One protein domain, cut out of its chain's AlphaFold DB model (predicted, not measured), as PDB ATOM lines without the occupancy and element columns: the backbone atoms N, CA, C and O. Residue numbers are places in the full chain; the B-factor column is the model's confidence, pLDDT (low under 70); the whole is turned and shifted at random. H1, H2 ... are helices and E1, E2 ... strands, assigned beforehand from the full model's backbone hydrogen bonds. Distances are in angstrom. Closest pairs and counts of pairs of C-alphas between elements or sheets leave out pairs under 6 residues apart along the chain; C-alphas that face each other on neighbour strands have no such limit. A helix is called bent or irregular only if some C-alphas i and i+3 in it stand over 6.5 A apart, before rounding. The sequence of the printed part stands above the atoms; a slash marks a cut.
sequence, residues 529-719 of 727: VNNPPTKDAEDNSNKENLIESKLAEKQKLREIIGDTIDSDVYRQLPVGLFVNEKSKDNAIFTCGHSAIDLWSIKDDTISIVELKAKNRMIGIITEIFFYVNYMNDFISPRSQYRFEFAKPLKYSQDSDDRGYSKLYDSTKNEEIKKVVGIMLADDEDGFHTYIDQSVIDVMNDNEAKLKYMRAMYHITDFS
ATOM      1  N   VAL A 529     -21.760 -14.889  63.899       95.62
ATOM      2  CA  VAL A 529     -22.387 -14.002  62.923       95.62
ATOM      3  C   VAL A 529     -21.355 -13.397  61.993       95.62
ATOM      4  O   VAL A 529     -20.246 -13.077  62.419       95.62
ATOM      5  N   ASN A 530     -21.698 -13.225  60.719       95.00
ATOM      6  CA  ASN A 530     -20.851 -12.469  59.800       95.00
ATOM      7  C   ASN A 530     -21.044 -10.950  59.974       95.00
ATOM      8  O   ASN A 530     -21.782 -10.483  60.847       95.00
ATOM      9  N   ASN A 531     -20.402 -10.151  59.117       90.75
ATOM     10  CA  ASN A 531     -20.667  -8.719  59.037       90.75
ATOM     11  C   ASN A 531     -21.305  -8.295  57.705       90.75
ATOM     12  O   ASN A 531     -20.717  -8.552  56.656       90.75
ATOM     13  N   PRO A 532     -22.413  -7.523  57.731       90.56
ATOM     14  CA  PRO A 532     -22.905  -6.867  56.529       90.56
ATOM     15  C   PRO A 532     -21.888  -5.815  56.049       90.56
ATOM     16  O   PRO A 532     -21.144  -5.257  56.885       90.56
ATOM     17  N   PRO A 533     -21.859  -5.516  54.736       89.56
ATOM     18  CA  PRO A 533     -21.185  -4.341  54.199       89.56
ATOM     19  C   PRO A 533     -21.615  -3.072  54.944       89.56
ATOM     20  O   PRO A 533     -22.724  -2.970  55.457       89.56
ATOM     21  N   THR A 534     -20.713  -2.103  55.071       85.56
ATOM     22  CA  THR A 534     -21.017  -0.808  55.718       85.56
ATOM     23  C   THR A 534     -20.745   0.386  54.809       85.56
ATOM     24  O   THR A 534     -20.912   1.523  55.235       85.56
ATOM     25  N   LYS A 535     -20.228   0.130  53.605       84.38
ATOM     26  CA  LYS A 535     -19.811   1.104  52.592       84.38
ATOM     27  C   LYS A 535     -19.999   0.466  51.215       84.38
ATOM     28  O   LYS A 535     -19.962  -0.763  51.129       84.38
ATOM     29  N   ASP A 536     -20.087   1.272  50.165       84.31
ATOM     30  CA  ASP A 536     -20.026   0.787  48.778       84.31
ATOM     31  C   ASP A 536     -18.681   0.104  48.499       84.31
ATOM     32  O   ASP A 536     -17.715   0.315  49.245       84.31
ATOM     33  N   ALA A 537     -18.627  -0.765  47.484       82.88
ATOM     34  CA  ALA A 537     -17.395  -1.449  47.083       82.88
ATOM     35  C   ALA A 537     -16.283  -0.436  46.776       82.88
ATOM     36  O   ALA A 537     -16.532   0.624  46.203       82.88
ATOM     37  N   GLU A 538     -15.054  -0.743  47.188       82.44
ATOM     38  CA  GLU A 538     -13.926   0.146  46.942       82.44
ATOM     39  C   GLU A 538     -13.622   0.199  45.440       82.44
ATOM     40  O   GLU A 538     -13.357  -0.823  44.805       82.44
ATOM     41  N   ASP A 539     -13.637   1.405  44.876       73.50
ATOM     42  CA  ASP A 539     -13.214   1.676  43.503       73.50
ATOM     43  C   ASP A 539     -12.007   2.622  43.555       73.50
ATOM     44  O   ASP A 539     -12.127   3.847  43.616       73.50
ATOM     45  N   ASN A 540     -10.818   2.033  43.695       72.25
ATOM     46  CA  ASN A 540      -9.554   2.760  43.780       72.25
ATOM     47  C   ASN A 540      -8.633   2.367  42.615       72.25
ATOM     48  O   ASN A 540      -8.921   1.449  41.855       72.25
ATOM     49  N   SER A 541      -7.503   3.059  42.466       65.94
ATOM     50  CA  SER A 541      -6.568   2.830  41.356       65.94
ATOM     51  C   SER A 541      -5.797   1.501  41.423       65.94
ATOM     52  O   SER A 541      -4.911   1.280  40.592       65.94
ATOM     53  N   ASN A 542      -6.097   0.615  42.384       75.31
ATOM     54  CA  ASN A 542      -5.581  -0.749  42.375       75.31
ATOM     55  C   ASN A 542      -6.166  -1.512  41.175       75.31
ATOM     56  O   ASN A 542      -7.358  -1.436  40.887       75.31
ATOM     57  N   LYS A 543      -5.312  -2.261  40.474       75.44
ATOM     58  CA  LYS A 543      -5.685  -2.995  39.262       75.44
ATOM     59  C   LYS A 543      -6.767  -4.039  39.522       75.44
ATOM     60  O   LYS A 543      -7.671  -4.137  38.706       75.44
ATOM     61  N   GLU A 544      -6.686  -4.779  40.630       80.25
ATOM     62  CA  GLU A 544      -7.685  -5.805  40.971       80.25
ATOM     63  C   GLU A 544      -9.064  -5.169  41.176       80.25
ATOM     64  O   GLU A 544     -10.005  -5.561  40.498       80.25
ATOM     65  N   ASN A 545      -9.157  -4.074  41.940       84.31
ATOM     66  CA  ASN A 545     -10.415  -3.339  42.133       84.31
ATOM     67  C   ASN A 545     -11.012  -2.804  40.820       84.31
ATOM     68  O   ASN A 545     -12.228  -2.846  40.627       84.31
ATOM     69  N   LEU A 546     -10.173  -2.317  39.899       84.38
ATOM     70  CA  LEU A 546     -10.636  -1.855  38.589       84.38
ATOM     71  C   LEU A 546     -11.193  -3.015  37.749       84.38
ATOM     72  O   LEU A 546     -12.220  -2.864  37.088       84.38
ATOM     73  N   ILE A 547     -10.532  -4.172  37.787       87.06
ATOM     74  CA  ILE A 547     -10.966  -5.376  37.071       87.06
ATOM     75  C   ILE A 547     -12.241  -5.941  37.704       87.06
ATOM     76  O   ILE A 547     -13.176  -6.248  36.975       87.06
ATOM     77  N   GLU A 548     -12.345  -5.994  39.034       88.75
ATOM     78  CA  GLU A 548     -13.582  -6.344  39.741       88.75
ATOM     79  C   GLU A 548     -14.749  -5.451  39.307       88.75
ATOM     80  O   GLU A 548     -15.828  -5.952  38.994       88.75
ATOM     81  N   SER A 549     -14.533  -4.127  39.273       88.31
ATOM     82  CA  SER A 549     -15.547  -3.147  38.864       88.31
ATOM     83  C   SER A 549     -16.048  -3.444  37.451       88.31
ATOM     84  O   SER A 549     -17.254  -3.490  37.207       88.31
ATOM     85  N   LYS A 550     -15.126  -3.760  36.534       88.44
ATOM     86  CA  LYS A 550     -15.451  -4.136  35.155       88.44
ATOM     87  C   LYS A 550     -16.135  -5.488  35.020       88.44
ATOM     88  O   LYS A 550     -17.072  -5.612  34.239       88.44
ATOM     89  N   LEU A 551     -15.696  -6.498  35.759       89.94
ATOM     90  CA  LEU A 551     -16.290  -7.832  35.713       89.94
ATOM     91  C   LEU A 551     -17.687  -7.868  36.342       89.94
ATOM     92  O   LEU A 551     -18.504  -8.700  35.949       89.94
ATOM     93  N   ALA A 552     -17.972  -6.953  37.271       90.38
ATOM     94  CA  ALA A 552     -19.299  -6.769  37.841       90.38
ATOM     95  C   ALA A 552     -20.287  -6.066  36.891       90.38
ATOM     96  O   ALA A 552     -21.495  -6.096  37.136       90.38
ATOM     97  N   GLU A 553     -19.816  -5.452  35.795       88.25
ATOM     98  CA  GLU A 553     -20.710  -4.932  34.761       88.25
ATOM     99  C   GLU A 553     -21.546  -6.076  34.161       88.25
ATOM    100  O   GLU A 553     -21.084  -7.203  33.956       88.25
ATOM    101  N   LYS A 554     -22.814  -5.777  33.866       83.62
ATOM    102  CA  LYS A 554     -23.804  -6.773  33.451       83.62
ATOM    103  C   LYS A 554     -23.286  -7.638  32.294       83.62
ATOM    104  O   LYS A 554     -22.861  -7.116  31.270       83.62
ATOM    105  N   GLN A 555     -23.402  -8.960  32.449       83.25
ATOM    106  CA  GLN A 555     -22.948 -10.004  31.511       83.25
ATOM    107  C   GLN A 555     -21.429 -10.197  31.358       83.25
ATOM    108  O   GLN A 555     -21.044 -11.252  30.859       83.25
ATOM    109  N   LYS A 556     -20.559  -9.293  31.828       87.06
ATOM    110  CA  LYS A 556     -19.113  -9.375  31.543       87.06
ATOM    111  C   LYS A 556     -18.439 -10.619  32.092       87.06
ATOM    112  O   LYS A 556     -17.787 -11.345  31.348       87.06
ATOM    113  N   LEU A 557     -18.640 -10.923  33.369       89.56
ATOM    114  CA  LEU A 557     -18.092 -12.152  33.930       89.56
ATOM    115  C   LEU A 557     -18.708 -13.398  33.261       89.56
ATOM    116  O   LEU A 557     -18.015 -14.389  33.042       89.56
ATOM    117  N   ARG A 558     -19.993 -13.348  32.877       89.56
ATOM    118  CA  ARG A 558     -20.703 -14.478  32.245       89.56
ATOM    119  C   ARG A 558     -20.138 -14.815  30.865       89.56
ATOM    120  O   ARG A 558     -20.124 -15.984  30.498       89.56
ATOM    121  N   GLU A 559     -19.644 -13.825  30.125       87.25
ATOM    122  CA  GLU A 559     -18.933 -14.036  28.855       87.25
ATOM    123  C   GLU A 559     -17.660 -14.887  29.039       87.25
ATOM    124  O   GLU A 559     -17.279 -15.612  28.124       87.25
ATOM    125  N   ILE A 560     -17.045 -14.853  30.228       87.31
ATOM    126  CA  ILE A 560     -15.789 -15.552  30.537       87.31
ATOM    127  C   ILE A 560     -16.042 -16.945  31.122       87.31
ATOM    128  O   ILE A 560     -15.464 -17.931  30.671       87.31
ATOM    129  N   ILE A 561     -16.895 -17.037  32.147       88.12
ATOM    130  CA  ILE A 561     -17.104 -18.283  32.913       88.12
ATOM    131  C   ILE A 561     -18.423 -18.996  32.587       88.12
ATOM    132  O   ILE A 561     -18.744 -20.027  33.179       88.12
ATOM    133  N   GLY A 562     -19.185 -18.478  31.623       87.56
ATOM    134  CA  GLY A 562     -20.407 -19.093  31.126       87.56
ATOM    135  C   GLY A 562     -21.546 -19.116  32.146       87.56
ATOM    136  O   GLY A 562     -21.653 -18.285  33.046       87.56
ATOM    137  N   ASP A 563     -22.432 -20.099  31.996       84.81
ATOM    138  CA  ASP A 563     -23.704 -20.185  32.721       84.81
ATOM    139  C   ASP A 563     -23.588 -20.569  34.205       84.81
ATOM    140  O   ASP A 563     -24.612 -20.789  34.854       84.81
ATOM    141  N   THR A 564     -22.385 -20.640  34.772       82.12
ATOM    142  CA  THR A 564     -22.202 -20.880  36.211       82.12
ATOM    143  C   THR A 564     -22.655 -19.690  37.065       82.12
ATOM    144  O   THR A 564     -23.013 -19.895  38.216       82.12
ATOM    145  N   ILE A 565     -22.730 -18.483  36.499       87.75
ATOM    146  CA  ILE A 565     -23.140 -17.243  37.182       87.75
ATOM    147  C   ILE A 565     -24.372 -16.590  36.547       87.75
ATOM    148  O   ILE A 565     -24.705 -16.846  35.384       87.75
ATOM    149  N   ASP A 566     -25.045 -15.730  37.315       87.31
ATOM    150  CA  ASP A 566     -26.099 -14.852  36.806       87.31
ATOM    151  C   ASP A 566     -25.499 -13.633  36.073       87.31
ATOM    152  O   ASP A 566     -24.295 -13.380  36.075       87.31
ATOM    153  N   SER A 567     -26.367 -12.870  35.418       79.75
ATOM    154  CA  SER A 567     -26.089 -11.535  34.905       79.75
ATOM    155  C   SER A 567     -25.794 -10.497  35.990       79.75
ATOM    156  O   SER A 567     -25.051  -9.558  35.699       79.75
ATOM    157  N   ASP A 568     -26.348 -10.664  37.196       88.94
ATOM    158  CA  ASP A 568     -26.059  -9.810  38.349       88.94
ATOM    159  C   ASP A 568     -24.839 -10.351  39.108       88.94
ATOM    160  O   ASP A 568     -24.842 -11.485  39.602       88.94
ATOM    161  N   VAL A 569     -23.795  -9.526  39.206       93.38
ATOM    162  CA  VAL A 569     -22.531  -9.839  39.880       93.38
ATOM    163  C   VAL A 569     -22.250  -8.755  40.913       93.38
ATOM    164  O   VAL A 569     -22.294  -7.564  40.615       93.38
ATOM    165  N   TYR A 570     -21.963  -9.179  42.135       94.38
ATOM    166  CA  TYR A 570     -21.719  -8.313  43.278       94.38
ATOM    167  C   TYR A 570     -20.248  -8.358  43.682       94.38
ATOM    168  O   TYR A 570     -19.564  -9.354  43.451       94.38
ATOM    169  N   ARG A 571     -19.766  -7.284  44.314       94.19
ATOM    170  CA  ARG A 571     -18.350  -7.100  44.654       94.19
ATOM    171  C   ARG A 571     -18.109  -7.127  46.158       94.19
ATOM    172  O   ARG A 571     -18.928  -6.621  46.923       94.19
ATOM    173  N   GLN A 572     -16.945  -7.622  46.570       93.25
ATOM    174  CA  GLN A 572     -16.364  -7.424  47.900       93.25
ATOM    175  C   GLN A 572     -17.320  -7.780  49.057       93.25
ATOM    176  O   GLN A 572     -17.654  -6.922  49.886       93.25
ATOM    177  N   LEU A 573     -17.763  -9.040  49.140       94.94
ATOM    178  CA  LEU A 573     -18.585  -9.533  50.257       94.94
ATOM    179  C   LEU A 573     -17.718  -9.787  51.498       94.94
ATOM    180  O   LEU A 573     -16.849 -10.656  51.449       94.94
ATOM    181  N   PRO A 574     -17.939  -9.092  52.629       94.25
ATOM    182  CA  PRO A 574     -17.094  -9.263  53.802       94.25
ATOM    183  C   PRO A 574     -17.209 -10.646  54.452       94.25
ATOM    184  O   PRO A 574     -18.304 -11.184  54.609       94.25
ATOM    185  N   VAL A 575     -16.074 -11.164  54.921       94.94
ATOM    186  CA  VAL A 575     -15.942 -12.520  55.500       94.94
ATOM    187  C   VAL A 575     -15.427 -12.513  56.948       94.94
ATOM    188  O   VAL A 575     -14.682 -13.395  57.384       94.94
ATOM    189  N   GLY A 576     -15.765 -11.473  57.710       95.12
ATOM    190  CA  GLY A 576     -15.540 -11.473  59.155       95.12
ATOM    191  C   GLY A 576     -16.487 -12.450  59.850       95.12
ATOM    192  O   GLY A 576     -17.558 -12.771  59.337       95.12
ATOM    193  N   LEU A 577     -16.099 -12.928  61.028       96.50
ATOM    194  CA  LEU A 577     -16.916 -13.819  61.847       96.50
ATOM    195  C   LEU A 577     -16.790 -13.389  63.306       96.50
ATOM    196  O   LEU A 577     -15.683 -13.096  63.765       96.50
ATOM    197  N   PHE A 578     -17.920 -13.316  64.003       96.62
ATOM    198  CA  PHE A 578     -18.032 -12.714  65.325       96.62
ATOM    199  C   PHE A 578     -18.872 -13.584  66.252       96.62
ATOM    200  O   PHE A 578     -19.875 -14.152  65.834       96.62
ATOM    201  N   VAL A 579     -18.498 -13.649  67.523       96.62
ATOM    202  CA  VAL A 579     -19.270 -14.329  68.567       96.62
ATOM    203  C   VAL A 579     -20.526 -13.519  68.895       96.62
ATOM    204  O   VAL A 579     -20.420 -12.386  69.358       96.62
ATOM    205  N   ASN A 580     -21.700 -14.119  68.696       94.12
ATOM    206  CA  ASN A 580     -23.062 -13.628  68.950       94.12
ATOM    207  C   ASN A 580     -23.479 -12.351  68.193       94.12
ATOM    208  O   ASN A 580     -24.555 -12.300  67.603       94.12
ATOM    209  N   GLU A 581     -22.650 -11.312  68.206       91.88
ATOM    210  CA  GLU A 581     -22.896 -10.029  67.557       91.88
ATOM    211  C   GLU A 581     -21.604  -9.398  67.021       91.88
ATOM    212  O   GLU A 581     -20.506  -9.620  67.537       91.88
ATOM    213  N   LYS A 582     -21.746  -8.551  65.996       90.00
ATOM    214  CA  LYS A 582     -20.633  -7.827  65.377       90.00
ATOM    215  C   LYS A 582     -20.076  -6.763  66.330       90.00
ATOM    216  O   LYS A 582     -20.611  -5.659  66.419       90.00
ATOM    217  N   SER A 583     -18.941  -7.058  66.952       89.31
ATOM    218  CA  SER A 583     -18.131  -6.109  67.724       89.31
ATOM    219  C   SER A 583     -16.641  -6.402  67.504       89.31
ATOM    220  O   SER A 583     -16.277  -7.514  67.130       89.31
ATOM    221  N   LYS A 584     -15.757  -5.420  67.727       85.19
ATOM    222  CA  LYS A 584     -14.305  -5.666  67.629       85.19
ATOM    223  C   LYS A 584     -13.825  -6.703  68.647       85.19
ATOM    224  O   LYS A 584     -12.948  -7.489  68.313       85.19
ATOM    225  N   ASP A 585     -14.431  -6.724  69.830       90.00
ATOM    226  CA  ASP A 585     -14.059  -7.608  70.940       90.00
ATOM    227  C   ASP A 585     -14.603  -9.036  70.769       90.00
ATOM    228  O   ASP A 585     -14.189  -9.950  71.477       90.00
ATOM    229  N   ASN A 586     -15.516  -9.230  69.811       94.00
ATOM    230  CA  ASN A 586     -16.133 -10.516  69.494       94.00
ATOM    231  C   ASN A 586     -15.557 -11.151  68.218       94.00
ATOM    232  O   ASN A 586     -16.023 -12.213  67.809       94.00
ATOM    233  N   ALA A 587     -14.612 -10.495  67.539       94.75
ATOM    234  CA  ALA A 587     -14.109 -10.930  66.240       94.75
ATOM    235  C   ALA A 587     -13.217 -12.170  66.373       94.75
ATOM    236  O   ALA A 587     -12.158 -12.106  66.988       94.75
ATOM    237  N   ILE A 588     -13.613 -13.275  65.742       95.81
ATOM    238  CA  ILE A 588     -12.797 -14.496  65.656       95.81
ATOM    239  C   ILE A 588     -12.059 -14.610  64.329       95.81
ATOM    240  O   ILE A 588     -10.954 -15.127  64.305       95.81
ATOM    241  N   PHE A 589     -12.614 -14.120  63.219       96.06
ATOM    242  CA  PHE A 589     -11.875 -14.014  61.954       96.06
ATOM    243  C   PHE A 589     -11.426 -12.581  61.713       96.06
ATOM    244  O   PHE A 589     -12.029 -11.632  62.215       96.06
ATOM    245  N   THR A 590     -10.369 -12.412  60.912       90.81
ATOM    246  CA  THR A 590      -9.913 -11.067  60.555       90.81
ATOM    247  C   THR A 590     -11.020 -10.282  59.844       90.81
ATOM    248  O   THR A 590     -11.887 -10.836  59.164       90.81
ATOM    249  N   CYS A 591     -11.012  -8.967  60.037       85.00
ATOM    250  CA  CYS A 591     -12.021  -8.046  59.525       85.00
ATOM    251  C   CYS A 591     -11.362  -6.875  58.779       85.00
ATOM    252  O   CYS A 591     -10.147  -6.701  58.835       85.00
ATOM    253  N   GLY A 592     -12.159  -6.039  58.112       81.38
ATOM    254  CA  GLY A 592     -11.659  -4.907  57.324       81.38
ATOM    255  C   GLY A 592     -11.545  -5.284  55.852       81.38
ATOM    256  O   GLY A 592     -12.570  -5.501  55.219       81.38
ATOM    257  N   HIS A 593     -10.320  -5.395  55.335       79.38
ATOM    258  CA  HIS A 593     -10.044  -5.658  53.914       79.38
ATOM    259  C   HIS A 593     -10.299  -7.106  53.460       79.38
ATOM    260  O   HIS A 593     -10.060  -7.426  52.306       79.38
ATOM    261  N   SER A 594     -10.748  -8.006  54.341       85.69
ATOM    262  CA  SER A 594     -11.076  -9.379  53.939       85.69
ATOM    263  C   SER A 594     -12.483  -9.470  53.363       85.69
ATOM    264  O   SER A 594     -13.467  -9.352  54.105       85.69
ATOM    265  N   ALA A 595     -12.561  -9.745  52.070       92.75
ATOM    266  CA  ALA A 595     -13.803  -9.929  51.348       92.75
ATOM    267  C   ALA A 595     -13.623 -10.937  50.205       92.75
ATOM    268  O   ALA A 595     -12.508 -11.152  49.753       92.75
ATOM    269  N   ILE A 596     -14.727 -11.535  49.766       95.94
ATOM    270  CA  ILE A 596     -14.820 -12.249  48.487       95.94
ATOM    271  C   ILE A 596     -14.876 -11.208  47.371       95.94
ATOM    272  O   ILE A 596     -15.776 -10.361  47.409       95.94
ATOM    273  N   ASP A 597     -13.982 -11.297  46.388       95.12
ATOM    274  CA  ASP A 597     -13.842 -10.298  45.321       95.12
ATOM    275  C   ASP A 597     -15.127 -10.125  44.513       95.12
ATOM    276  O   ASP A 597     -15.678  -9.024  44.441       95.12
ATOM    277  N   LEU A 598     -15.638 -11.222  43.943       95.88
ATOM    278  CA  LEU A 598     -16.867 -11.235  43.153       95.88
ATOM    279  C   LEU A 598     -17.753 -12.415  43.546       95.88
ATOM    280  O   LEU A 598     -17.278 -13.505  43.865       95.88
ATOM    281  N   TRP A 599     -19.066 -12.220  43.496       97.00
ATOM    282  CA  TRP A 599     -20.019 -13.294  43.747       97.00
ATOM    283  C   TRP A 599     -21.352 -13.070  43.036       97.00
ATOM    284  O   TRP A 599     -21.710 -11.954  42.667       97.00
ATOM    285  N   SER A 600     -22.097 -14.151  42.826       96.06
ATOM    286  CA  SER A 600     -23.403 -14.128  42.163       96.06
ATOM    287  C   SER A 600     -24.294 -15.241  42.713       96.06
ATOM    288  O   SER A 600     -23.795 -16.286  43.131       96.06
ATOM    289  N   ILE A 601     -25.610 -15.023  42.720       95.06
ATOM    290  CA  ILE A 601     -26.606 -16.058  43.035       95.06
ATOM    291  C   ILE A 601     -27.397 -16.333  41.767       95.06
ATOM    292  O   ILE A 601     -28.069 -15.430  41.262       95.06
ATOM    293  N   LYS A 602     -27.354 -17.588  41.318       93.25
ATOM    294  CA  LYS A 602     -28.148 -18.110  40.210       93.25
ATOM    295  C   LYS A 602     -28.865 -19.378  40.656       93.25
ATOM    296  O   LYS A 602     -28.226 -20.336  41.091       93.25
ATOM    297  N   ASP A 603     -30.186 -19.398  40.510       92.69
ATOM    298  CA  ASP A 603     -31.039 -20.509  40.942       92.69
ATOM    299  C   ASP A 603     -30.765 -20.901  42.413       92.69
ATOM    300  O   ASP A 603     -30.912 -20.074  43.308       92.69
ATOM    301  N   ASP A 604     -30.344 -22.146  42.675       94.25
ATOM    302  CA  ASP A 604     -30.002 -22.656  44.012       94.25
ATOM    303  C   ASP A 604     -28.499 -22.578  44.342       94.25
ATOM    304  O   ASP A 604     -28.034 -23.218  45.291       94.25
ATOM    305  N   THR A 605     -27.720 -21.853  43.538       95.31
ATOM    306  CA  THR A 605     -26.256 -21.856  43.591       95.31
ATOM    307  C   THR A 605     -25.703 -20.454  43.824       95.31
ATOM    308  O   THR A 605     -26.016 -19.516  43.091       95.31
ATOM    309  N   ILE A 606     -24.830 -20.327  44.823       96.50
ATOM    310  CA  ILE A 606     -23.966 -19.159  44.981       96.50
ATOM    311  C   ILE A 606     -22.589 -19.450  44.381       96.50
ATOM    312  O   ILE A 606     -21.925 -20.430  44.731       96.50
ATOM    313  N   SER A 607     -22.159 -18.594  43.464       97.50
ATOM    314  CA  SER A 607     -20.822 -18.622  42.882       97.50
ATOM    315  C   SER A 607     -19.956 -17.574  43.556       97.50
ATOM    316  O   SER A 607     -20.344 -16.412  43.648       97.50
ATOM    317  N   ILE A 608     -18.788 -18.000  44.012       98.00
ATOM    318  CA  ILE A 608     -17.770 -17.186  44.671       98.00
ATOM    319  C   ILE A 608     -16.566 -17.175  43.747       98.00
ATOM    320  O   ILE A 608     -16.143 -18.232  43.281       98.00
ATOM    321  N   VAL A 609     -16.028 -15.998  43.475       97.44
ATOM    322  CA  VAL A 609     -14.914 -15.812  42.553       97.44
ATOM    323  C   VAL A 609     -13.800 -15.096  43.294       97.44
ATOM    324  O   VAL A 609     -14.025 -14.038  43.880       97.44
ATOM    325  N   GLU A 610     -12.615 -15.690  43.237       96.00
ATOM    326  CA  GLU A 610     -11.365 -15.075  43.664       96.00
ATOM    327  C   GLU A 610     -10.569 -14.684  42.423       96.00
ATOM    328  O   GLU A 610     -10.332 -15.524  41.543       96.00
ATOM    329  N   LEU A 611     -10.165 -13.420  42.350       92.00
ATOM    330  CA  LEU A 611      -9.457 -12.838  41.223       92.00
ATOM    331  C   LEU A 611      -7.988 -12.622  41.589       92.00
ATOM    332  O   LEU A 611      -7.668 -12.146  42.671       92.00
ATOM    333  N   LYS A 612      -7.074 -12.895  40.656       89.25
ATOM    334  CA  LYS A 612      -5.701 -12.380  40.721       89.25
ATOM    335  C   LYS A 612      -5.355 -11.652  39.429       89.25
ATOM    336  O   LYS A 612      -5.622 -12.153  38.334       89.25
ATOM    337  N   ALA A 613      -4.771 -10.460  39.559       82.44
ATOM    338  CA  ALA A 613      -4.296  -9.671  38.426       82.44
ATOM    339  C   ALA A 613      -2.783  -9.470  38.511       82.44
ATOM    340  O   ALA A 613      -2.275  -8.761  39.382       82.44
ATOM    341  N   LYS A 614      -2.057 -10.059  37.566       74.75
ATOM    342  CA  LYS A 614      -0.595 -10.061  37.499       74.75
ATOM    343  C   LYS A 614       0.094 -10.640  38.724       74.75
ATOM    344  O   LYS A 614       1.057 -10.078  39.253       74.75
ATOM    345  N   ASN A 615      -0.462 -11.737  39.230       76.06
ATOM    346  CA  ASN A 615      -0.026 -12.318  40.488       76.06
ATOM    347  C   ASN A 615      -0.205 -13.843  40.514       76.06
ATOM    348  O   ASN A 615      -1.248 -14.369  40.906       76.06
ATOM    349  N   ARG A 616       0.853 -14.566  40.131       81.38
ATOM    350  CA  ARG A 616       0.914 -16.037  40.132       81.38
ATOM    351  C   ARG A 616       1.070 -16.593  41.551       81.38
ATOM    352  O   ARG A 616       2.106 -17.160  41.881       81.38
ATOM    353  N   MET A 617       0.074 -16.437  42.417       86.25
ATOM    354  CA  MET A 617       0.137 -16.939  43.795       86.25
ATOM    355  C   MET A 617      -0.610 -18.258  43.966       86.25
ATOM    356  O   MET A 617      -1.791 -18.365  43.653       86.25
ATOM    357  N   ILE A 618       0.056 -19.253  44.564       92.19
ATOM    358  CA  ILE A 618      -0.593 -20.522  44.929       92.19
ATOM    359  C   ILE A 618      -1.728 -20.329  45.954       92.19
ATOM    360  O   ILE A 618      -2.647 -21.140  46.037       92.19
ATOM    361  N   GLY A 619      -1.684 -19.221  46.702       93.94
ATOM    362  CA  GLY A 619      -2.676 -18.849  47.706       93.94
ATOM    363  C   GLY A 619      -4.085 -18.604  47.188       93.94
ATOM    364  O   GLY A 619      -5.003 -18.662  47.993       93.94
ATOM    365  N   ILE A 620      -4.280 -18.430  45.875       96.25
ATOM    366  CA  ILE A 620      -5.625 -18.327  45.293       96.25
ATOM    367  C   ILE A 620      -6.473 -19.578  45.596       96.25
ATOM    368  O   ILE A 620      -7.670 -19.468  45.849       96.25
ATOM    369  N   ILE A 621      -5.842 -20.764  45.672       97.75
ATOM    370  CA  ILE A 621      -6.496 -22.009  46.110       97.75
ATOM    371  C   ILE A 621      -6.937 -21.901  47.567       97.75
ATOM    372  O   ILE A 621      -8.044 -22.295  47.918       97.75
ATOM    373  N   THR A 622      -6.062 -21.387  48.424       97.31
ATOM    374  CA  THR A 622      -6.328 -21.242  49.854       97.31
ATOM    375  C   THR A 622      -7.460 -20.249  50.116       97.31
ATOM    376  O   THR A 622      -8.317 -20.510  50.959       97.31
ATOM    377  N   GLU A 623      -7.499 -19.139  49.381       97.06
ATOM    378  CA  GLU A 623      -8.554 -18.135  49.515       97.06
ATOM    379  C   GLU A 623      -9.902 -18.668  49.060       97.06
ATOM    380  O   GLU A 623     -10.853 -18.670  49.846       97.06
ATOM    381  N   ILE A 624      -9.968 -19.226  47.846       98.06
ATOM    382  CA  ILE A 624     -11.227 -19.772  47.348       98.06
ATOM    383  C   ILE A 624     -11.711 -20.941  48.214       98.06
ATOM    384  O   ILE A 624     -12.905 -21.051  48.484       98.06
ATOM    385  N   PHE A 625     -10.799 -21.783  48.715       98.50
ATOM    386  CA  PHE A 625     -11.135 -22.870  49.632       98.50
ATOM    387  C   PHE A 625     -11.758 -22.331  50.922       98.50
ATOM    388  O   PHE A 625     -12.803 -22.824  51.354       98.50
ATOM    389  N   PHE A 626     -11.158 -21.298  51.522       98.25
ATOM    390  CA  PHE A 626     -11.700 -20.659  52.716       98.25
ATOM    391  C   PHE A 626     -13.086 -20.057  52.455       98.25
ATOM    392  O   PHE A 626     -14.014 -20.353  53.204       98.25
ATOM    393  N   TYR A 627     -13.257 -19.269  51.391       98.12
ATOM    394  CA  TYR A 627     -14.521 -18.585  51.102       98.12
ATOM    395  C   TYR A 627     -15.667 -19.540  50.780       98.12
ATOM    396  O   TYR A 627     -16.785 -19.346  51.261       98.12
ATOM    397  N   VAL A 628     -15.393 -20.599  50.016       98.19
ATOM    398  CA  VAL A 628     -16.396 -21.614  49.683       98.19
ATOM    399  C   VAL A 628     -16.861 -22.354  50.933       98.19
ATOM    400  O   VAL A 628     -18.064 -22.516  51.129       98.19
ATOM    401  N   ASN A 629     -15.936 -22.763  51.808       97.94
ATOM    402  CA  ASN A 629     -16.290 -23.452  53.050       97.94
ATOM    403  C   ASN A 629     -17.000 -22.532  54.044       97.94
ATOM    404  O   ASN A 629     -18.009 -22.935  54.619       97.94
ATOM    405  N   TYR A 630     -16.519 -21.293  54.175       97.06
ATOM    406  CA  TYR A 630     -17.155 -20.255  54.977       97.06
ATOM    407  C   TYR A 630     -18.620 -20.106  54.571       97.06
ATOM    408  O   TYR A 630     -19.504 -20.299  55.398       97.06
ATOM    409  N   MET A 631     -18.886 -19.862  53.284       97.31
ATOM    410  CA  MET A 631     -20.246 -19.721  52.767       97.31
ATOM    411  C   MET A 631     -21.074 -20.995  52.951       97.31
ATOM    412  O   MET A 631     -22.237 -20.923  53.340       97.31
ATOM    413  N   ASN A 632     -20.476 -22.165  52.710       96.44
ATOM    414  CA  ASN A 632     -21.153 -23.447  52.870       96.44
ATOM    415  C   ASN A 632     -21.653 -23.662  54.307       96.44
ATOM    416  O   ASN A 632     -22.760 -24.162  54.486       96.44
ATOM    417  N   ASP A 633     -20.896 -23.248  55.327       96.31
ATOM    418  CA  ASP A 633     -21.339 -23.358  56.722       96.31
ATOM    419  C   ASP A 633     -22.477 -22.383  57.081       96.31
ATOM    420  O   ASP A 633     -23.238 -22.693  57.995       96.31
ATOM    421  N   PHE A 634     -22.634 -21.256  56.368       95.25
ATOM    422  CA  PHE A 634     -23.787 -20.353  56.529       95.25
ATOM    423  C   PHE A 634     -25.060 -20.886  55.870       95.25
ATOM    424  O   PHE A 634     -26.151 -20.681  56.398       95.25
ATOM    425  N   ILE A 635     -24.940 -21.533  54.706       92.94
ATOM    426  CA  ILE A 635     -26.112 -21.985  53.941       92.94
ATOM    427  C   ILE A 635     -26.518 -23.431  54.251       92.94
ATOM    428  O   ILE A 635     -27.638 -23.833  53.948       92.94
ATOM    429  N   SER A 636     -25.623 -24.244  54.824       86.94
ATOM    430  CA  SER A 636     -25.884 -25.664  55.058       86.94
ATOM    431  C   SER A 636     -26.717 -25.882  56.326       86.94
ATOM    432  O   SER A 636     -26.203 -25.706  57.433       86.94
ATOM    433  N   PRO A 637     -27.951 -26.418  56.222       73.62
ATOM    434  CA  PRO A 637     -28.772 -26.737  57.395       73.62
ATOM    435  C   PRO A 637     -28.201 -27.896  58.231       73.62
ATOM    436  O   PRO A 637     -28.714 -28.210  59.303       73.62
ATOM    437  N   ARG A 638     -27.155 -28.573  57.734       75.44
ATOM    438  CA  ARG A 638     -26.445 -29.661  58.423       75.44
ATOM    439  C   ARG A 638     -25.119 -29.215  59.030       75.44
ATOM    440  O   ARG A 638     -24.392 -30.070  59.535       75.44
ATOM    441  N   SER A 639     -24.787 -27.924  58.961       85.12
ATOM    442  CA  SER A 639     -23.601 -27.395  59.627       85.12
ATOM    443  C   SER A 639     -23.650 -27.735  61.117       85.12
ATOM    444  O   SER A 639     -24.680 -27.590  61.779       85.12
ATOM    445  N   GLN A 640     -22.536 -28.233  61.655       89.75
ATOM    446  CA  GLN A 640     -22.425 -28.491  63.092       89.75
ATOM    447  C   GLN A 640     -22.311 -27.186  63.901       89.75
ATOM    448  O   GLN A 640     -22.600 -27.183  65.106       89.75
ATOM    449  N   TYR A 641     -21.937 -26.098  63.218       94.25
ATOM    450  CA  TYR A 641     -21.766 -24.756  63.757       94.25
ATOM    451  C   TYR A 641     -23.038 -23.924  63.595       94.25
ATOM    452  O   TYR A 641     -23.810 -24.100  62.655       94.25
ATOM    453  N   ARG A 642     -23.236 -22.962  64.497       94.38
ATOM    454  CA  ARG A 642     -24.347 -22.001  64.433       94.38
ATOM    455  C   ARG A 642     -23.927 -20.722  63.707       94.38
ATOM    456  O   ARG A 642     -23.822 -19.671  64.335       94.38
ATOM    457  N   PHE A 643     -23.618 -20.830  62.414       95.50
ATOM    458  CA  PHE A 643     -23.238 -19.682  61.582       95.50
ATOM    459  C   PHE A 643     -24.501 -18.993  61.056       95.50
ATOM    460  O   PHE A 643     -25.332 -19.624  60.411       95.50
ATOM    461  N   GLU A 644     -24.673 -17.709  61.364       93.69
ATOM    462  CA  GLU A 644     -25.912 -16.972  61.098       93.69
ATOM    463  C   GLU A 644     -25.605 -15.631  60.418       93.69
ATOM    464  O   GLU A 644     -24.797 -14.838  60.907       93.69
ATOM    465  N   PHE A 645     -26.253 -15.337  59.288       94.50
ATOM    466  CA  PHE A 645     -26.077 -14.030  58.659       94.50
ATOM    467  C   PHE A 645     -26.618 -12.916  59.565       94.50
ATOM    468  O   PHE A 645     -27.768 -12.945  60.007       94.50
ATOM    469  N   ALA A 646     -25.809 -11.889  59.813       93.44
ATOM    470  CA  ALA A 646     -26.255 -10.692  60.508       93.44
ATOM    471  C   ALA A 646     -27.278  -9.932  59.652       93.44
ATOM    472  O   ALA A 646     -27.159  -9.874  58.424       93.44
ATOM    473  N   LYS A 647     -28.274  -9.321  60.308       91.50
ATOM    474  CA  LYS A 647     -29.345  -8.575  59.630       91.50
ATOM    475  C   LYS A 647     -28.767  -7.451  58.753       91.50
ATOM    476  O   LYS A 647     -27.881  -6.733  59.228       91.50
ATOM    477  N   PRO A 648     -29.293  -7.248  57.528       89.81
ATOM    478  CA  PRO A 648     -28.897  -6.127  56.682       89.81
ATOM    479  C   PRO A 648     -29.090  -4.782  57.392       89.81
ATOM    480  O   PRO A 648     -30.036  -4.593  58.167       89.81
ATOM    481  N   LEU A 649     -28.189  -3.835  57.132       85.69
ATOM    482  CA  LEU A 649     -28.306  -2.471  57.642       85.69
ATOM    483  C   LEU A 649     -29.383  -1.703  56.861       85.69
ATOM    484  O   LEU A 649     -29.648  -1.988  55.698       85.69
ATOM    485  N   LYS A 650     -30.015  -0.708  57.496       71.94
ATOM    486  CA  LYS A 650     -30.887   0.234  56.779       71.94
ATOM    487  C   LYS A 650     -30.012   1.259  56.064       71.94
ATOM    488  O   LYS A 650     -29.522   2.193  56.692       71.94
ATOM    489  N   TYR A 651     -29.810   1.046  54.776       63.69
ATOM    490  CA  TYR A 651     -29.055   1.927  53.893       63.69
ATOM    491  C   TYR A 651     -29.845   3.208  53.558       63.69
ATOM    492  O   TYR A 651     -31.080   3.202  53.554       63.69
ATOM    493  N   SER A 652     -29.148   4.324  53.313       57.59
ATOM    494  CA  SER A 652     -29.750   5.514  52.689       57.59
ATOM    495  C   SER A 652     -30.172   5.192  51.252       57.59
ATOM    496  O   SER A 652     -29.637   4.255  50.670       57.59
ATOM    497  N   GLN A 653     -31.095   5.966  50.666       54.31
ATOM    498  CA  GLN A 653     -31.627   5.713  49.312       54.31
ATOM    499  C   GLN A 653     -30.555   5.579  48.205       54.31
ATOM    500  O   GLN A 653     -30.869   5.009  47.166       54.31
ATOM    501  N   ASP A 654     -29.318   6.031  48.448       53.28
ATOM    502  CA  ASP A 654     -28.233   6.095  47.460       53.28
ATOM    503  C   ASP A 654     -27.069   5.094  47.671       53.28
ATOM    504  O   ASP A 654     -26.092   5.175  46.934       53.28
ATOM    505  N   SER A 655     -27.106   4.181  48.655       62.16
ATOM    506  CA  SER A 655     -25.974   3.258  48.929       62.16
ATOM    507  C   SER A 655     -26.275   1.803  48.560       62.16
ATOM    508  O   SER A 655     -27.336   1.293  48.932       62.16
ATOM    509  N   ASP A 656     -25.324   1.139  47.900       76.50
ATOM    510  CA  ASP A 656     -25.414  -0.257  47.463       76.50
ATOM    511  C   ASP A 656     -24.991  -1.199  48.603       76.50
ATOM    512  O   ASP A 656     -23.876  -1.131  49.129       76.50
ATOM    513  N   ASP A 657     -25.881  -2.116  48.986       86.75
ATOM    514  CA  ASP A 657     -25.581  -3.136  49.991       86.75
ATOM    515  C   ASP A 657     -24.747  -4.300  49.444       86.75
ATOM    516  O   ASP A 657     -24.547  -5.299  50.139       86.75
ATOM    517  N   ARG A 658     -24.256  -4.158  48.208       91.12
ATOM    518  CA  ARG A 658     -23.451  -5.125  47.471       91.12
ATOM    519  C   ARG A 658     -24.186  -6.456  47.312       91.12
ATOM    520  O   ARG A 658     -23.547  -7.497  47.373       91.12
ATOM    521  N   GLY A 659     -25.517  -6.439  47.188       91.50
ATOM    522  CA  GLY A 659     -26.367  -7.630  47.064       91.50
ATOM    523  C   GLY A 659     -26.661  -8.357  48.380       91.50
ATOM    524  O   GLY A 659     -27.319  -9.401  48.377       91.50
ATOM    525  N   TYR A 660     -26.198  -7.840  49.518       94.31
ATOM    526  CA  TYR A 660     -26.236  -8.548  50.796       94.31
ATOM    527  C   TYR A 660     -27.652  -8.905  51.270       94.31
ATOM    528  O   TYR A 660     -27.862  -9.997  51.797       94.31
ATOM    529  N   SER A 661     -28.642  -8.028  51.070       92.88
ATOM    530  CA  SER A 661     -30.035  -8.312  51.445       92.88
ATOM    531  C   SER A 661     -30.592  -9.506  50.672       92.88
ATOM    532  O   SER A 661     -31.248 -10.356  51.268       92.88
ATOM    533  N   LYS A 662     -30.252  -9.634  49.380       92.81
ATOM    534  CA  LYS A 662     -30.630 -10.791  48.554       92.81
ATOM    535  C   LYS A 662     -30.019 -12.080  49.107       92.81
ATOM    536  O   LYS A 662     -30.732 -13.061  49.278       92.81
ATOM    537  N   LEU A 663     -28.729 -12.068  49.452       94.94
ATOM    538  CA  LEU A 663     -28.060 -13.217  50.076       94.94
ATOM    539  C   LEU A 663     -28.695 -13.606  51.419       94.94
ATOM    540  O   LEU A 663     -28.935 -14.790  51.668       94.94
ATOM    541  N   TYR A 664     -28.976 -12.618  52.272       94.75
ATOM    542  CA  TYR A 664     -29.609 -12.827  53.573       94.75
ATOM    543  C   TYR A 664     -30.997 -13.460  53.422       94.75
ATOM    544  O   TYR A 664     -31.277 -14.475  54.063       94.75
ATOM    545  N   ASP A 665     -31.847 -12.899  52.560       93.50
ATOM    546  CA  ASP A 665     -33.209 -13.389  52.350       93.50
ATOM    547  C   ASP A 665     -33.214 -14.775  51.690       93.50
ATOM    548  O   ASP A 665     -33.878 -15.680  52.197       93.50
ATOM    549  N   SER A 666     -32.414 -14.993  50.641       93.25
ATOM    550  CA  SER A 666     -32.324 -16.298  49.970       93.25
ATOM    551  C   SER A 666     -31.757 -17.393  50.875       93.25
ATOM    552  O   SER A 666     -32.216 -18.532  50.821       93.25
ATOM    553  N   THR A 667     -30.809 -17.075  51.763       92.31
ATOM    554  CA  THR A 667     -30.325 -18.052  52.755       92.31
ATOM    555  C   THR A 667     -31.392 -18.344  53.806       92.31
ATOM    556  O   THR A 667     -31.654 -19.502  54.119       92.31
ATOM    557  N   LYS A 668     -32.052 -17.306  54.333       90.94
ATOM    558  CA  LYS A 668     -33.108 -17.449  55.343       90.94
ATOM    559  C   LYS A 668     -34.311 -18.246  54.826       90.94
ATOM    560  O   LYS A 668     -34.963 -18.932  55.610       90.94
ATOM    561  N   ASN A 669     -34.597 -18.150  53.531       92.19
ATOM    562  CA  ASN A 669     -35.650 -18.904  52.854       92.19
ATOM    563  C   ASN A 669     -35.199 -20.302  52.384       92.19
ATOM    564  O   ASN A 669     -35.980 -20.991  51.733       92.19
ATOM    565  N   GLU A 670     -33.965 -20.725  52.692       92.19
ATOM    566  CA  GLU A 670     -33.382 -22.010  52.268       92.19
ATOM    567  C   GLU A 670     -33.356 -22.207  50.733       92.19
ATOM    568  O   GLU A 670     -33.454 -23.326  50.215       92.19
ATOM    569  N   GLU A 671     -33.225 -21.111  49.978       94.31
ATOM    570  CA  GLU A 671     -33.193 -21.119  48.508       94.31
ATOM    571  C   GLU A 671     -31.820 -21.550  47.973       94.31
ATOM    572  O   GLU A 671     -31.739 -22.271  46.977       94.31
ATOM    573  N   ILE A 672     -30.739 -21.157  48.658       94.44
ATOM    574  CA  ILE A 672     -29.360 -21.476  48.270       94.44
ATOM    575  C   ILE A 672     -28.963 -22.831  48.858       94.44
ATOM    576  O   ILE A 672     -29.027 -23.045  50.066       94.44
ATOM    577  N   LYS A 673     -28.518 -23.749  47.997       92.44
ATOM    578  CA  LYS A 673     -28.179 -25.137  48.357       92.44
ATOM    579  C   LYS A 673     -26.760 -25.537  47.981       92.44
ATOM    580  O   LYS A 673     -26.283 -26.569  48.450       92.44
ATOM    581  N   LYS A 674     -26.111 -24.782  47.094       93.75
ATOM    582  CA  LYS A 674     -24.795 -25.117  46.542       93.75
ATOM    583  C   LYS A 674     -23.883 -23.905  46.543       93.75
ATOM    584  O   LYS A 674     -24.334 -22.795  46.273       93.75
ATOM    585  N   VAL A 675     -22.597 -24.156  46.757       95.69
ATOM    586  CA  VAL A 675     -21.525 -23.174  46.587       95.69
ATOM    587  C   VAL A 675     -20.576 -23.665  45.499       95.69
ATOM    588  O   VAL A 675     -20.171 -24.831  45.508       95.69
ATOM    589  N   VAL A 676     -20.212 -22.780  44.574       97.44
ATOM    590  CA  VAL A 676     -19.179 -23.027  43.561       97.44
ATOM    591  C   VAL A 676     -18.068 -21.999  43.728       97.44
ATOM    592  O   VAL A 676     -18.334 -20.800  43.716       97.44
ATOM    593  N   GLY A 677     -16.831 -22.469  43.872       98.19
ATOM    594  CA  GLY A 677     -15.637 -21.632  43.891       98.19
ATOM    595  C   GLY A 677     -15.015 -21.494  42.509       98.19
ATOM    596  O   GLY A 677     -14.839 -22.485  41.798       98.19
ATOM    597  N   ILE A 678     -14.647 -20.279  42.135       97.69
ATOM    598  CA  ILE A 678     -14.084 -19.952  40.829       97.69
ATOM    599  C   ILE A 678     -12.791 -19.180  41.051       97.69
ATOM    600  O   ILE A 678     -12.782 -18.121  41.664       97.69
ATOM    601  N   MET A 679     -11.687 -19.719  40.554       96.94
ATOM    602  CA  MET A 679     -10.403 -19.026  40.528       96.94
ATOM    603  C   MET A 679     -10.240 -18.358  39.169       96.94
ATOM    604  O   MET A 679     -10.342 -19.036  38.141       96.94
ATOM    605  N   LEU A 680      -9.991 -17.053  39.159       94.06
ATOM    606  CA  LEU A 680      -9.901 -16.254  37.945       94.06
ATOM    607  C   LEU A 680      -8.539 -15.551  37.874       94.06
ATOM    608  O   LEU A 680      -8.210 -14.737  38.733       94.06
ATOM    609  N   ALA A 681      -7.741 -15.875  36.858       90.62
ATOM    610  CA  ALA A 681      -6.421 -15.280  36.627       90.62
ATOM    611  C   ALA A 681      -6.367 -14.567  35.270       90.62
ATOM    612  O   ALA A 681      -7.101 -14.939  34.352       90.62
ATOM    613  N   ASP A 682      -5.521 -13.548  35.124       86.44
ATOM    614  CA  ASP A 682      -5.282 -12.950  33.808       86.44
ATOM    615  C   ASP A 682      -4.541 -13.934  32.893       86.44
ATOM    616  O   ASP A 682      -3.837 -14.817  33.366       86.44
ATOM    617  N   ASP A 683      -4.720 -13.820  31.584       78.50
ATOM    618  CA  ASP A 683      -4.108 -14.699  30.584       78.50
ATOM    619  C   ASP A 683      -2.621 -14.400  30.310       78.50
ATOM    620  O   ASP A 683      -1.887 -15.299  29.900       78.50
ATOM    621  N   GLU A 684      -2.176 -13.157  30.537       74.88
ATOM    622  CA  GLU A 684      -0.776 -12.747  30.365       74.88
ATOM    623  C   GLU A 684       0.130 -13.464  31.375       74.88
ATOM    624  O   GLU A 684       1.143 -14.059  30.997       74.88
ATOM    625  N   ASP A 685      -0.242 -13.428  32.658       71.88
ATOM    626  CA  ASP A 685       0.497 -14.095  33.721       71.88
ATOM    627  C   ASP A 685      -0.063 -15.497  34.013       71.88
ATOM    628  O   ASP A 685       0.704 -16.402  34.302       71.88
ATOM    629  N   GLY A 686      -1.351 -15.771  33.878       82.81
ATOM    630  CA  GLY A 686      -1.915 -17.093  34.161       82.81
ATOM    631  C   GLY A 686      -1.812 -17.500  35.638       82.81
ATOM    632  O   GLY A 686      -1.518 -16.708  36.535       82.81
ATOM    633  N   PHE A 687      -2.073 -18.778  35.914       85.69
ATOM    634  CA  PHE A 687      -1.996 -19.319  37.272       85.69
ATOM    635  C   PHE A 687      -0.550 -19.605  37.712       85.69
ATOM    636  O   PHE A 687       0.367 -19.726  36.901       85.69
ATOM    637  N   HIS A 688      -0.345 -19.775  39.025       87.06
ATOM    638  CA  HIS A 688       0.899 -20.346  39.555       87.06
ATOM    639  C   HIS A 688       1.222 -21.669  38.840       87.06
ATOM    640  O   HIS A 688       0.323 -22.479  38.646       87.06
ATOM    641  N   THR A 689       2.495 -21.930  38.517       82.44
ATOM    642  CA  THR A 689       2.955 -23.063  37.678       82.44
ATOM    643  C   THR A 689       2.451 -24.442  38.123       82.44
ATOM    644  O   THR A 689       2.374 -25.374  37.331       82.44
ATOM    645  N   TYR A 690       2.100 -24.590  39.400       84.62
ATOM    646  CA  TYR A 690       1.571 -25.840  39.958       84.62
ATOM    647  C   TYR A 690       0.045 -25.957  39.940       84.62
ATOM    648  O   TYR A 690      -0.457 -27.031  40.247       84.62
ATOM    649  N   ILE A 691      -0.685 -24.898  39.596       89.19
ATOM    650  CA  ILE A 691      -2.144 -24.897  39.491       89.19
ATOM    651  C   ILE A 691      -2.525 -25.176  38.039       89.19
ATOM    652  O   ILE A 691      -2.543 -24.289  37.189       89.19
ATOM    653  N   ASP A 692      -2.883 -26.423  37.772       86.44
ATOM    654  CA  ASP A 692      -3.491 -26.848  36.518       86.44
ATOM    655  C   ASP A 692      -4.715 -27.728  36.787       86.44
ATOM    656  O   ASP A 692      -5.194 -27.833  37.918       86.44
ATOM    657  N   GLN A 693      -5.242 -28.362  35.738       89.19
ATOM    658  CA  GLN A 693      -6.449 -29.167  35.859       89.19
ATOM    659  C   GLN A 693      -6.308 -30.308  36.876       89.19
ATOM    660  O   GLN A 693      -7.269 -30.568  37.592       89.19
ATOM    661  N   SER A 694      -5.129 -30.923  37.032       90.25
ATOM    662  CA  SER A 694      -4.983 -32.043  37.967       90.25
ATOM    663  C   SER A 694      -5.125 -31.606  39.427       90.25
ATOM    664  O   SER A 694      -5.634 -32.363  40.251       90.25
ATOM    665  N   VAL A 695      -4.741 -30.368  39.758       96.00
ATOM    666  CA  VAL A 695      -4.987 -29.785  41.088       96.00
ATOM    667  C   VAL A 695      -6.469 -29.489  41.304       96.00
ATOM    668  O   VAL A 695      -6.994 -29.763  42.383       96.00
ATOM    669  N   ILE A 696      -7.163 -28.984  40.280       97.31
ATOM    670  CA  ILE A 696      -8.614 -28.752  40.338       97.31
ATOM    671  C   ILE A 696      -9.376 -30.068  40.515       97.31
ATOM    672  O   ILE A 696     -10.350 -30.121  41.267       97.31
ATOM    673  N   ASP A 697      -8.924 -31.139  39.869       94.94
ATOM    674  CA  ASP A 697      -9.518 -32.467  40.004       94.94
ATOM    675  C   ASP A 697      -9.340 -33.004  41.432       94.94
ATOM    676  O   ASP A 697     -10.307 -33.487  42.020       94.94
ATOM    677  N   VAL A 698      -8.156 -32.821  42.037       97.88
ATOM    678  CA  VAL A 698      -7.919 -33.138  43.458       97.88
ATOM    679  C   VAL A 698      -8.846 -32.341  44.375       97.88
ATOM    680  O   VAL A 698      -9.426 -32.921  45.286       97.88
ATOM    681  N   MET A 699      -9.025 -31.037  44.139       98.25
ATOM    682  CA  MET A 699      -9.942 -30.219  44.945       98.25
ATOM    683  C   MET A 699     -11.406 -30.661  44.803       98.25
ATOM    684  O   MET A 699     -12.188 -30.572  45.745       98.25
ATOM    685  N   ASN A 700     -11.810 -31.122  43.620       98.12
ATOM    686  CA  ASN A 700     -13.177 -31.570  43.350       98.12
ATOM    687  C   ASN A 700     -13.478 -32.992  43.845       98.12
ATOM    688  O   ASN A 700     -14.656 -33.355  43.930       98.12
ATOM    689  N   ASP A 701     -12.450 -33.774  44.183       97.06
ATOM    690  CA  ASP A 701     -12.553 -35.068  44.865       97.06
ATOM    691  C   ASP A 701     -12.612 -34.872  46.390       97.06
ATOM    692  O   ASP A 701     -11.717 -35.264  47.142       97.06
ATOM    693  N   ASN A 702     -13.664 -34.182  46.843       97.12
ATOM    694  CA  ASN A 702     -13.912 -33.882  48.254       97.12
ATOM    695  C   ASN A 702     -15.235 -34.488  48.753       97.12
ATOM    696  O   ASN A 702     -16.236 -34.545  48.035       97.12
ATOM    697  N   GLU A 703     -15.267 -34.877  50.030       96.19
ATOM    698  CA  GLU A 703     -16.451 -35.477  50.676       96.19
ATOM    699  C   GLU A 703     -17.620 -34.485  50.856       96.19
ATOM    700  O   GLU A 703     -18.782 -34.892  50.945       96.19
ATOM    701  N   ALA A 704     -17.340 -33.175  50.858       91.94
ATOM    702  CA  ALA A 704     -18.348 -32.123  51.005       91.94
ATOM    703  C   ALA A 704     -19.158 -31.864  49.718       91.94
ATOM    704  O   ALA A 704     -20.151 -31.135  49.756       91.94
ATOM    705  N   LYS A 705     -18.773 -32.474  48.587       92.94
ATOM    706  CA  LYS A 705     -19.359 -32.261  47.249       92.94
ATOM    707  C   LYS A 705     -19.322 -30.799  46.787       92.94
ATOM    708  O   LYS A 705     -20.131 -30.397  45.948       92.94
ATOM    709  N   LEU A 706     -18.374 -30.023  47.308       95.50
ATOM    710  CA  LEU A 706     -18.102 -28.663  46.861       95.50
ATOM    711  C   LEU A 706     -17.451 -28.699  45.479       95.50
ATOM    712  O   LEU A 706     -16.745 -29.656  45.143       95.50
ATOM    713  N   LYS A 707     -17.711 -27.675  44.666       97.12
ATOM    714  CA  LYS A 707     -17.179 -27.586  43.306       97.12
ATOM    715  C   LYS A 707     -16.258 -26.392  43.146       97.12
ATOM    716  O   LYS A 707     -16.599 -25.286  43.554       97.12
ATOM    717  N   TYR A 708     -15.126 -26.640  42.503       98.06
ATOM    718  CA  TYR A 708     -14.101 -25.657  42.196       98.06
ATOM    719  C   TYR A 708     -13.804 -25.674  40.701       98.06
ATOM    720  O   TYR A 708     -13.746 -26.737  40.078       98.06
ATOM    721  N   MET A 709     -13.587 -24.503  40.119       95.75
ATOM    722  CA  MET A 709     -13.170 -24.358  38.729       95.75
ATOM    723  C   MET A 709     -12.142 -23.242  38.580       95.75
ATOM    724  O   MET A 709     -11.987 -22.395  39.462       95.75
ATOM    725  N   ARG A 710     -11.442 -23.255  37.447       94.25
ATOM    726  CA  ARG A 710     -10.495 -22.214  37.052       94.25
ATOM    727  C   ARG A 710     -10.913 -21.625  35.712       94.25
ATOM    728  O   ARG A 710     -11.351 -22.365  34.833       94.25
ATOM    729  N   ALA A 711     -10.728 -20.325  35.554       91.75
ATOM    730  CA  ALA A 711     -10.937 -19.616  34.301       91.75
ATOM    731  C   ALA A 711      -9.884 -18.517  34.132       91.75
ATOM    732  O   ALA A 711      -9.197 -18.156  35.090       91.75
ATOM    733  N   MET A 712      -9.747 -18.007  32.910       89.50
ATOM    734  CA  MET A 712      -8.842 -16.900  32.604       89.50
ATOM    735  C   MET A 712      -9.584 -15.784  31.878       89.50
ATOM    736  O   MET A 712     -10.563 -16.056  31.186       89.50
ATOM    737  N   TYR A 713      -9.114 -14.550  32.034       84.94
ATOM    738  CA  TYR A 713      -9.625 -13.370  31.332       84.94
ATOM    739  C   TYR A 713      -8.491 -12.629  30.627       84.94
ATOM    740  O   TYR A 713      -7.357 -12.640  31.099       84.94
ATOM    741  N   HIS A 714      -8.804 -11.946  29.527       80.44
ATOM    742  CA  HIS A 714      -7.831 -11.132  28.806       80.44
ATOM    743  C   HIS A 714      -7.761  -9.729  29.410       80.44
ATOM    744  O   HIS A 714      -8.737  -8.979  29.379       80.44
ATOM    745  N   ILE A 715      -6.613  -9.333  29.967       67.50
ATOM    746  CA  ILE A 715      -6.496  -8.028  30.653       67.50
ATOM    747  C   ILE A 715      -6.690  -6.832  29.697       67.50
ATOM    748  O   ILE A 715      -7.103  -5.744  30.111       67.50
ATOM    749  N   THR A 716      -6.413  -7.030  28.405       59.47
ATOM    750  CA  THR A 716      -6.550  -6.022  27.343       59.47
ATOM    751  C   THR A 716      -8.004  -5.704  26.999       59.47
ATOM    752  O   THR A 716      -8.279  -4.565  26.609       59.47
ATOM    753  N   ASP A 717      -8.940  -6.623  27.259       63.06
ATOM    754  CA  ASP A 717     -10.384  -6.406  27.077       63.06
ATOM    755  C   ASP A 717     -10.931  -5.298  27.992       63.06
ATOM    756  O   ASP A 717     -12.001  -4.739  27.747       63.06
ATOM    757  N   PHE A 718     -10.174  -4.930  29.031       64.19
ATOM    758  CA  PHE A 718     -10.583  -3.959  30.043       64.19
ATOM    759  C   PHE A 718      -9.936  -2.574  29.876       64.19
ATOM    760  O   PHE A 718     -10.213  -1.673  30.666       64.19
ATOM    761  N   SER A 719      -9.136  -2.351  28.820       48.72
ATOM    762  CA  SER A 719      -8.568  -1.041  28.434       48.72
ATOM    763  C   SER A 719      -8.020  -0.210  29.610       48.72
ATOM    764  O   SER A 719      -8.316   0.976  29.758       48.72
TER     765      SER A 719
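Overview. This is residues 529 to 719 of the 727 residues of the protein "RNA-metabolising metallo-beta-lactamase" of Butyrivibrio proteoclasticus (strain ATCC 51982 / DSM 14932 / B316) (UniProt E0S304). A strongly twisted five-stranded sheet forms the core, with the long helix H3 running along one face and the short helices H1 and H2 on the other; the sheet curls round H2. H5 grazes the sheet by the edge strand E5, and the small H6, last of the named elements, follows E5 after one residue, its centre the farthest from the mean of all C-alphas at 21.5 A. The printed part has 191 residues, with six named helices and five named strands in the order H1 H2 E1 E2 E3 H3 H4 E4 H5 E5 H6. The mixed sheet runs E1 E2 E3 E4 E5; the class is mixed, helices and strands, with under half of the residues in named elements. The whole is compact, with a radius of gyration of the C-alphas of 16.2 A and spans of 44 by 42 by 33 A.

Along the chain. The strands are E1, residues 570 to 574, E2, 595 to 602, E3, 605 to 612 and 22.8 A long, E4, 674 to 682 and 26.3 A long, and E5, 707 to 713. H3, residues 619 to 635, spans 24.5 A from C-alpha 619 at (-2.676, -18.849, 47.706). H1 is residues 543 to 551, beginning at C-alpha (-5.685, -2.995, 39.262), and H2 is 556 to 564. H4 is 660 to 668, H5 693 to 700, and H6 715 to 718, ending at C-alpha (-10.583, -3.959, 30.043).

Arrangement. E1 E2 E3 form a meander, each strand the antiparallel neighbour of the one before, with N 570 and O 599 2.8 A apart and N 600 and O 607 3.0 A apart. E2 bends by 62 degrees at residue 598. E3 and E4 are parallel, with N 608 to O 676 at 2.9 A, as are E4 and E5, with N 709 to O 677 at 2.9 A. Two strand-helix-strand units, parallel neighbour strands with helices between, are E3, H3 H4, E4 and E4, H5, E5, both right-handed crossovers. In three layers, helices on both faces, H3 is opposite H1 and H2. H3 runs along the strands at a height of 7.3 A over the sheet; Val 628 and Gly 677 have its closest C-alphas to E4, 5.8 A. The closest C-alphas of H2 and E5 are Ile 561 and Ala 711, 6.5 A. H4 is on the sheet, over none of its strands, but only just, with 2 C-alphas falling on E3. H6 is not on it. Every O i to N i+4 pair is within hydrogen-bond range in H1, H3, H4 and H5; irregular H2, with C-alphas 560 and 563 9.4 A apart, has 2 of 5, and 2 of 6 O i to N i+3 pairs.

Size, cuts and confidence. The C-alphas farthest apart, Gln 653 and Ser 694, are 47.6 A apart. The printed part has no cut. The links E1 to E2 and H3 to H4 are long. Confidence is under 70 at residues 541, 651 to 655 and 715 to 719.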